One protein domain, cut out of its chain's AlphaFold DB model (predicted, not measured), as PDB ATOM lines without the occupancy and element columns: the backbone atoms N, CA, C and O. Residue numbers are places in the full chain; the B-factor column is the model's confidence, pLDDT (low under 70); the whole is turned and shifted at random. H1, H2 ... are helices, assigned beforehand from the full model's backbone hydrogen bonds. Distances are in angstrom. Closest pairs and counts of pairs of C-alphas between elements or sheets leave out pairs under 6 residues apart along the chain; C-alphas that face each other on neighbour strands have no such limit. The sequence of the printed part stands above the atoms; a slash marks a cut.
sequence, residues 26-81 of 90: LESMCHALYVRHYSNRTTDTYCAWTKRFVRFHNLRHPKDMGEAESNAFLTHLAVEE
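This is residues 26 to 81 of the 90 residues of the protein "Integrase_SAM-like_N domain-containing protein" of Prosthecochloris sp. ZM_2 (UniProt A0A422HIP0). A long helix, H2, makes one side of this small domain; H1 folds back along its first half as a helical hairpin, and H3 is set crosswise near its other end. H1 and H3 stand at different ends of H2 with open space between them, and a loop of residues 57 to 66 joins H2 to H3. The printed part has 56 residues with three named helices, in the order H1, H2, H3, and no named strand; its class is all helix. It is only just compact, close to loose, with a radius of gyration of the C-alphas of 11.8 A, and the C-alphas span 29 by 25 by 17 A along their three main axes.

H1, residues 26 to 35, touches H2, residues 40 to 56, with 10 pairs of C-alphas within 8 A. Their closest C-alphas are those of Cys 30 and Thr 43, 6.1 A apart. The two run opposite ways at a shallow tilt of 26 degrees, centre to centre 11.0 A, and form a helical hairpin. H3, residues 67 to 80, is close to H2 but not clearly touching it, with 2 pairs of C-alphas within 8 A. The closest C-alphas of these two are those of Phe 53 and Phe 73, 6.7 A apart. Their lines are only just about perpendicular, at 71 degrees, and their centres are 13.8 A apart. H1 and H3 are apart. In H1, H2 and H3 every O i to N i+4 pair is within hydrogen-bond range.

H1 begins at C-alpha 26, at (24.570, -77.575, -86.584), and measures 14.1 A from first to last C-alpha. A tight link of 4 residues leads to H2, the longest helix with 17 residues and 24.2 A, which begins at C-alpha 40, at (15.552, -87.038, -92.740). A short link of 10 residues follows. H3 has 14 residues and measures 19.7 A, ending at C-alpha 80, at (6.448, -65.539, -90.408).

The two C-alphas farthest apart are those of Val 35 and Val 79, 30.7 A apart, while the C-alphas of Leu 26 and Glu 81, the first and last printed, are 21.3 A apart. The printed part runs from residue 26 to residue 81 of a full chain of 90 residues and has no cut. No link between the helices is long. The mean pLDDT of the printed part is 75.2, and the model's confidence is under 70 at residues 26 to 27, 30, 38, 61 to 63 and 80 to 81.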
ATOM      1  N   LEU A  26      25.527 -76.978 -85.655       65.38
ATOM      2  CA  LEU A  26      24.570 -77.575 -86.584       65.38
ATOM      3  C   LEU A  26      24.763 -79.081 -86.777       65.38
ATOM      4  O   LEU A  26      23.784 -79.808 -86.813       65.38
ATOM      5  N   GLU A  27      26.000 -79.548 -86.895       68.38
ATOM      6  CA  GLU A  27      26.342 -80.958 -87.075       68.38
ATOM      7  C   GLU A  27      26.080 -81.764 -85.802       68.38
ATOM      8  O   GLU A  27      25.456 -82.815 -85.879       68.38
ATOM      9  N   SER A  28      26.438 -81.237 -84.626       72.00
ATOM     10  CA  SER A  28      26.097 -81.884 -83.350       72.00
ATOM     11  C   SER A  28      24.583 -81.968 -83.142       72.00
ATOM     12  O   SER A  28      24.087 -82.973 -82.634       72.00
ATOM     13  N   MET A  29      23.838 -80.933 -83.542       72.38
ATOM     14  CA  MET A  29      22.380 -80.924 -83.454       72.38
ATOM     15  C   MET A  29      21.749 -81.897 -84.459       72.38
ATOM     16  O   MET A  29      20.900 -82.700 -84.082       72.38
ATOM     17  N   CYS A  30      22.199 -81.873 -85.718       69.00
ATOM     18  CA  CYS A  30      21.752 -82.803 -86.755       69.00
ATOM     19  C   CYS A  30      22.086 -84.264 -86.365       69.00
ATOM     20  O   CYS A  30      21.251 -85.146 -86.544       69.00
ATOM     21  N   HIS A  31      23.246 -84.530 -85.750       74.31
ATOM     22  CA  HIS A  31      23.603 -85.854 -85.230       74.31
ATOM     23  C   HIS A  31      22.689 -86.284 -84.072       74.31
ATOM     24  O   HIS A  31      22.191 -87.404 -84.070       74.31
ATOM     25  N   ALA A  32      22.391 -85.389 -83.125       76.69
ATOM     26  CA  ALA A  32      21.454 -85.680 -82.040       76.69
ATOM     27  C   ALA A  32      20.032 -85.984 -82.551       76.69
ATOM     28  O   ALA A  32      19.359 -86.859 -82.008       76.69
ATOM     29  N   LEU A  33      19.583 -85.300 -83.610       73.88
ATOM     30  CA  LEU A  33      18.304 -85.578 -84.271       73.88
ATOM     31  C   LEU A  33      18.319 -86.932 -84.993       73.88
ATOM     32  O   LEU A  33      17.362 -87.697 -84.890       73.88
ATOM     33  N   TYR A  34      19.429 -87.265 -85.652       72.19
ATOM     34  CA  TYR A  34      19.612 -88.556 -86.313       72.19
ATOM     35  C   TYR A  34      19.594 -89.725 -85.315       72.19
ATOM     36  O   TYR A  34      18.899 -90.716 -85.534       72.19
ATOM     37  N   VAL A  35      20.284 -89.585 -84.175       78.38
ATOM     38  CA  VAL A  35      20.305 -90.583 -83.086       78.38
ATOM     39  C   VAL A  35      18.922 -90.770 -82.452       78.38
ATOM     40  O   VAL A  35      18.595 -91.859 -81.995       78.38
ATOM     41  N   ARG A  36      18.075 -89.735 -82.460       77.31
ATOM     42  CA  ARG A  36      16.679 -89.812 -81.998       77.31
ATOM     43  C   ARG A  36      15.714 -90.389 -83.043       77.31
ATOM     44  O   ARG A  36      14.507 -90.345 -82.825       77.31
ATOM     45  N   HIS A  37      16.225 -90.935 -84.150       70.94
ATOM     46  CA  HIS A  37      15.448 -91.536 -85.240       70.94
ATOM     47  C   HIS A  37      14.406 -90.598 -85.865       70.94
ATOM     48  O   HIS A  37      13.396 -91.052 -86.408       70.94
ATOM     49  N   TYR A  38      14.647 -89.284 -85.832       66.25
ATOM     50  CA  TYR A  38      13.820 -88.365 -86.603       66.25
ATOM     51  C   TYR A  38      14.011 -88.617 -88.101       66.25
ATOM     52  O   TYR A  38      15.102 -88.945 -88.573       66.25
ATOM     53  N   SER A  39      12.931 -88.448 -88.863       70.12
ATOM     54  CA  SER A  39      12.965 -88.519 -90.324       70.12
ATOM     55  C   SER A  39      13.991 -87.535 -90.895       70.12
ATOM     56  O   SER A  39      14.138 -86.415 -90.402       70.12
ATOM     57  N   ASN A  40      14.641 -87.915 -91.998       70.81
ATOM     58  CA  ASN A  40      15.552 -87.038 -92.740       70.81
ATOM     59  C   ASN A  40      14.903 -85.692 -93.102       70.81
ATOM     60  O   ASN A  40      15.578 -84.666 -93.097       70.81
ATOM     61  N   ARG A  41      13.586 -85.684 -93.364       70.88
ATOM     62  CA  ARG A  41      12.825 -84.462 -93.655       70.88
ATOM     63  C   ARG A  41      12.792 -83.524 -92.449       70.88
ATOM     64  O   ARG A  41      13.050 -82.338 -92.593       70.88
ATOM     65  N   THR A  42      12.536 -84.067 -91.261       70.62
ATOM     66  CA  THR A  42      12.531 -83.312 -90.003       70.62
ATOM     67  C   THR A  42      13.922 -82.768 -89.703       70.62
ATOM     68  O   THR A  42      14.069 -81.593 -89.391       70.62
ATOM     69  N   THR A  43      14.960 -83.585 -89.862       75.00
ATOM     70  CA  THR A  43      16.338 -83.154 -89.604       75.00
ATOM     71  C   THR A  43      16.766 -82.009 -90.526       75.00
ATOM     72  O   THR A  43      17.391 -81.063 -90.049       75.00
ATOM     73  N   ASP A  44      16.386 -82.033 -91.808       77.00
ATOM     74  CA  ASP A  44      16.683 -80.943 -92.746       77.00
ATOM     75  C   ASP A  44      15.952 -79.645 -92.378       77.00
ATOM     76  O   ASP A  44      16.582 -78.587 -92.311       77.00
ATOM     77  N   THR A  45      14.664 -79.730 -92.016       78.00
ATOM     78  CA  THR A  45      13.906 -78.589 -91.484       78.00
ATOM     79  C   THR A  45      14.610 -78.010 -90.260       78.00
ATOM     80  O   THR A  45      14.991 -76.844 -90.263       78.00
ATOM     81  N   TYR A  46      14.904 -78.818 -89.240       76.00
ATOM     82  CA  TYR A  46      15.577 -78.334 -88.033       76.00
ATOM     83  C   TYR A  46      16.967 -77.741 -88.329       76.00
ATOM     84  O   TYR A  46      17.330 -76.706 -87.771       76.00
ATOM     85  N   CYS A  47      17.750 -78.322 -89.242       77.75
ATOM     86  CA  CYS A  47      19.046 -77.756 -89.622       77.75
ATOM     87  C   CYS A  47      18.897 -76.443 -90.429       77.75
ATOM     88  O   CYS A  47      19.711 -75.528 -90.259       77.75
ATOM     89  N   ALA A  48      17.863 -76.287 -91.263       79.62
ATOM     90  CA  ALA A  48      17.536 -75.021 -91.928       79.62
ATOM     91  C   ALA A  48      17.144 -73.933 -90.914       79.62
ATOM     92  O   ALA A  48      17.570 -72.780 -91.023       79.62
ATOM     93  N   TRP A  49      16.411 -74.323 -89.882       79.06
ATOM     94  CA  TRP A  49      15.964 -73.450 -88.811       79.06
ATOM     95  C   TRP A  49      17.098 -72.974 -87.924       79.06
ATOM     96  O   TRP A  49      17.223 -71.777 -87.682       79.06
ATOM     97  N   THR A  50      18.005 -73.865 -87.534       77.19
ATOM     98  CA  THR A  50      19.171 -73.459 -86.747       77.19
ATOM     99  C   THR A  50      20.115 -72.574 -87.561       77.19
ATOM    100  O   THR A  50      20.705 -71.645 -87.015       77.19
ATOM    101  N   LYS A  51      20.210 -72.756 -88.889       79.12
ATOM    102  CA  LYS A  51      20.919 -71.798 -89.763       79.12
ATOM    103  C   LYS A  51      20.266 -70.411 -89.738       79.12
ATOM    104  O   LYS A  51      20.995 -69.419 -89.732       79.12
ATOM    105  N   ARG A  52      18.928 -70.328 -89.749       80.19
ATOM    106  CA  ARG A  52      18.192 -69.056 -89.628       80.19
ATOM    107  C   ARG A  52      18.383 -68.436 -88.242       80.19
ATOM    108  O   ARG A  52      18.720 -67.263 -88.174       80.19
ATOM    109  N   PHE A  53      18.287 -69.226 -87.174       79.06
ATOM    110  CA  PHE A  53      18.515 -68.796 -85.790       79.06
ATOM    111  C   PHE A  53      19.901 -68.171 -85.596       79.06
ATOM    112  O   PHE A  53      20.021 -67.041 -85.131       79.06
ATOM    113  N   VAL A  54      20.959 -68.869 -86.023       79.19
ATOM    114  CA  VAL A  54      22.336 -68.366 -85.907       79.19
ATOM    115  C   VAL A  54      22.525 -67.087 -86.728       79.19
ATOM    116  O   VAL A  54      23.217 -66.175 -86.288       79.19
ATOM    117  N   ARG A  55      21.895 -66.974 -87.904       81.75
ATOM    118  CA  ARG A  55      21.938 -65.744 -88.714       81.75
ATOM    119  C   ARG A  55      21.185 -64.580 -88.073       81.75
ATOM    120  O   ARG A  55      21.708 -63.472 -88.080       81.75
ATOM    121  N   PHE A  56      20.001 -64.831 -87.519       80.75
ATOM    122  CA  PHE A  56      19.174 -63.825 -86.850       80.75
ATOM    123  C   PHE A  56      19.909 -63.196 -85.660       80.75
ATOM    124  O   PHE A  56      19.864 -61.988 -85.462       80.75
ATOM    125  N   HIS A  57      20.688 -64.002 -84.939       81.25
ATOM    126  CA  HIS A  57      21.503 -63.552 -83.811       81.25
ATOM    127  C   HIS A  57      22.947 -63.183 -84.185       81.25
ATOM    128  O   HIS A  57      23.850 -63.239 -83.351       81.25
ATOM    129  N   ASN A  58      23.180 -62.804 -85.445       80.56
ATOM    130  CA  ASN A  58      24.461 -62.295 -85.943       80.56
ATOM    131  C   ASN A  58      25.656 -63.241 -85.707       80.56
ATOM    132  O   ASN A  58      26.744 -62.811 -85.330       80.56
ATOM    133  N   LEU A  59      25.446 -64.547 -85.905       73.31
ATOM    134  CA  LEU A  59      26.423 -65.620 -85.687       73.31
ATOM    135  C   LEU A  59      26.886 -65.772 -84.228       73.31
ATOM    136  O   LEU A  59      27.915 -66.404 -83.982       73.31
ATOM    137  N   ARG A  60      26.127 -65.255 -83.248       71.75
ATOM    138  CA  ARG A  60      26.368 -65.590 -81.838       71.75
ATOM    139  C   ARG A  60      26.273 -67.101 -81.640       71.75
ATOM    140  O   ARG A  60      25.506 -67.804 -82.304       71.75
ATOM    141  N   HIS A  61      27.059 -67.605 -80.698       67.88
ATOM    142  CA  HIS A  61      27.000 -69.005 -80.324       67.88
ATOM    143  C   HIS A  61      25.767 -69.240 -79.428       67.88
ATOM    144  O   HIS A  61      25.562 -68.478 -78.485       67.88
ATOM    145  N   PRO A  62      24.942 -70.283 -79.651       67.62
ATOM    146  CA  PRO A  62      23.728 -70.508 -78.858       67.62
ATOM    147  C   PRO A  62      23.989 -70.805 -77.389       67.62
ATOM    148  O   PRO A  62      23.086 -70.706 -76.581       67.62
ATOM    149  N   LYS A  63      25.219 -71.181 -77.032       68.94
ATOM    150  CA  LYS A  63      25.621 -71.330 -75.628       68.94
ATOM    151  C   LYS A  63      25.609 -69.992 -74.874       68.94
ATOM    152  O   LYS A  63      25.408 -69.993 -73.667       68.94
ATOM    153  N   ASP A  64      25.797 -68.884 -75.591       70.62
ATOM    154  CA  ASP A  64      25.755 -67.511 -75.071       70.62
ATOM    155  C   ASP A  64      24.390 -66.843 -75.329       70.62
ATOM    156  O   ASP A  64      24.234 -65.625 -75.188       70.62
ATOM    157  N   MET A  65      23.408 -67.624 -75.784       71.19
ATOM    158  CA  MET A  65      22.037 -67.191 -76.020       71.19
ATOM    159  C   MET A  65      21.113 -68.002 -75.133       71.19
ATOM    160  O   MET A  65      21.176 -69.228 -75.093       71.19
ATOM    161  N   GLY A  66      20.288 -67.301 -74.371       74.69
ATOM    162  CA  GLY A  66      19.432 -67.929 -73.391       74.69
ATOM    163  C   GLY A  66      18.061 -68.262 -73.956       74.69
ATOM    164  O   GLY A  66      17.795 -68.323 -75.162       74.69
ATOM    165  N   GLU A  67      17.144 -68.413 -73.016       75.31
ATOM    166  CA  GLU A  67      15.723 -68.552 -73.284       75.31
ATOM    167  C   GLU A  67      15.139 -67.305 -73.969       75.31
ATOM    168  O   GLU A  67      14.298 -67.440 -74.851       75.31
ATOM    169  N   ALA A  68      15.622 -66.099 -73.639       79.94
ATOM    170  CA  ALA A  68      15.123 -64.846 -74.212       79.94
ATOM    171  C   ALA A  68      15.339 -64.764 -75.734       79.94
ATOM    172  O   ALA A  68      14.404 -64.475 -76.481       79.94
ATOM    173  N   GLU A  69      16.546 -65.070 -76.212       80.19
ATOM    174  CA  GLU A  69      16.869 -65.116 -77.641       80.19
ATOM    175  C   GLU A  69      16.147 -66.251 -78.376       80.19
ATOM    176  O   GLU A  69      15.741 -66.089 -79.532       80.19
ATOM    177  N   SER A  70      15.961 -67.384 -77.696       77.12
ATOM    178  CA  SER A  70      15.181 -68.512 -78.208       77.12
ATOM    179  C   SER A  70      13.716 -68.116 -78.397       77.12
ATOM    180  O   SER A  70      13.153 -68.323 -79.468       77.12
ATOM    181  N   ASN A  71      13.116 -67.464 -77.400       80.56
ATOM    182  CA  ASN A  71      11.720 -67.042 -77.436       80.56
ATOM    183  C   ASN A  71      11.484 -65.902 -78.442       80.56
ATOM    184  O   ASN A  71      10.490 -65.909 -79.166       80.56
ATOM    185  N   ALA A  72      12.429 -64.961 -78.565       82.94
ATOM    186  CA  ALA A  72      12.386 -63.912 -79.585       82.94
ATOM    187  C   ALA A  72      12.403 -64.496 -81.007       82.94
ATOM    188  O   ALA A  72      11.618 -64.075 -81.859       82.94
ATOM    189  N   PHE A  73      13.243 -65.507 -81.252       80.81
ATOM    190  CA  PHE A  73      13.266 -66.208 -82.534       80.81
ATOM    191  C   PHE A  73      11.979 -67.002 -82.784       80.81
ATOM    192  O   PHE A  73      11.404 -66.884 -83.862       80.81
ATOM    193  N   LEU A  74      11.488 -67.760 -81.796       79.50
ATOM    194  CA  LEU A  74      10.226 -68.500 -81.912       79.50
ATOM    195  C   LEU A  74       9.034 -67.565 -82.158       79.50
ATOM    196  O   LEU A  74       8.144 -67.907 -82.928       79.50
ATOM    197  N   THR A  75       9.040 -66.369 -81.565       82.62
ATOM    198  CA  THR A  75       8.019 -65.338 -81.792       82.62
ATOM    199  C   THR A  75       8.085 -64.789 -83.215       82.62
ATOM    200  O   THR A  75       7.061 -64.737 -83.892       82.62
ATOM    201  N   HIS A  76       9.278 -64.415 -83.691       80.81
ATOM    202  CA  HIS A  76       9.491 -63.948 -85.068       80.81
ATOM    203  C   HIS A  76       8.976 -64.966 -86.087       80.81
ATOM    204  O   HIS A  76       8.230 -64.661 -87.012       80.81
ATOM    205  N   LEU A  77       9.320 -66.217 -85.848       77.56
ATOM    206  CA  LEU A  77       8.937 -67.345 -86.658       77.56
ATOM    207  C   LEU A  77       7.436 -67.678 -86.572       77.56
ATOM    208  O   LEU A  77       6.836 -67.998 -87.590       77.56
ATOM    209  N   ALA A  78       6.801 -67.582 -85.402       73.94
ATOM    210  CA  ALA A  78       5.352 -67.766 -85.272       73.94
ATOM    211  C   ALA A  78       4.555 -66.705 -86.057       73.94
ATOM    212  O   ALA A  78       3.400 -66.933 -86.427       73.94
ATOM    213  N   VAL A  79       5.169 -65.545 -86.314       77.25
ATOM    214  CA  VAL A  79       4.618 -64.483 -87.161       77.25
ATOM    215  C   VAL A  79       4.881 -64.756 -88.648       77.25
ATOM    216  O   VAL A  79       3.976 -64.539 -89.453       77.25
ATOM    217  N   GLU A  80       6.067 -65.254 -89.013       69.81
ATOM    218  CA  GLU A  80       6.448 -65.539 -90.408       69.81
ATOM    219  C   GLU A  80       5.871 -66.847 -90.977       69.81
ATOM    220  O   GLU A  80       5.470 -66.887 -92.138       69.81
ATOM    221  N   GLU A  81       5.805 -67.922 -90.190       63.38
ATOM    222  CA  GLU A  81       5.429 -69.268 -90.642       63.38
ATOM    223  C   GLU A  81       4.187 -69.781 -89.895       63.38
ATOM    224  O   GLU A  81       4.197 -70.785 -89.179       63.38
TER     225      GLU A  81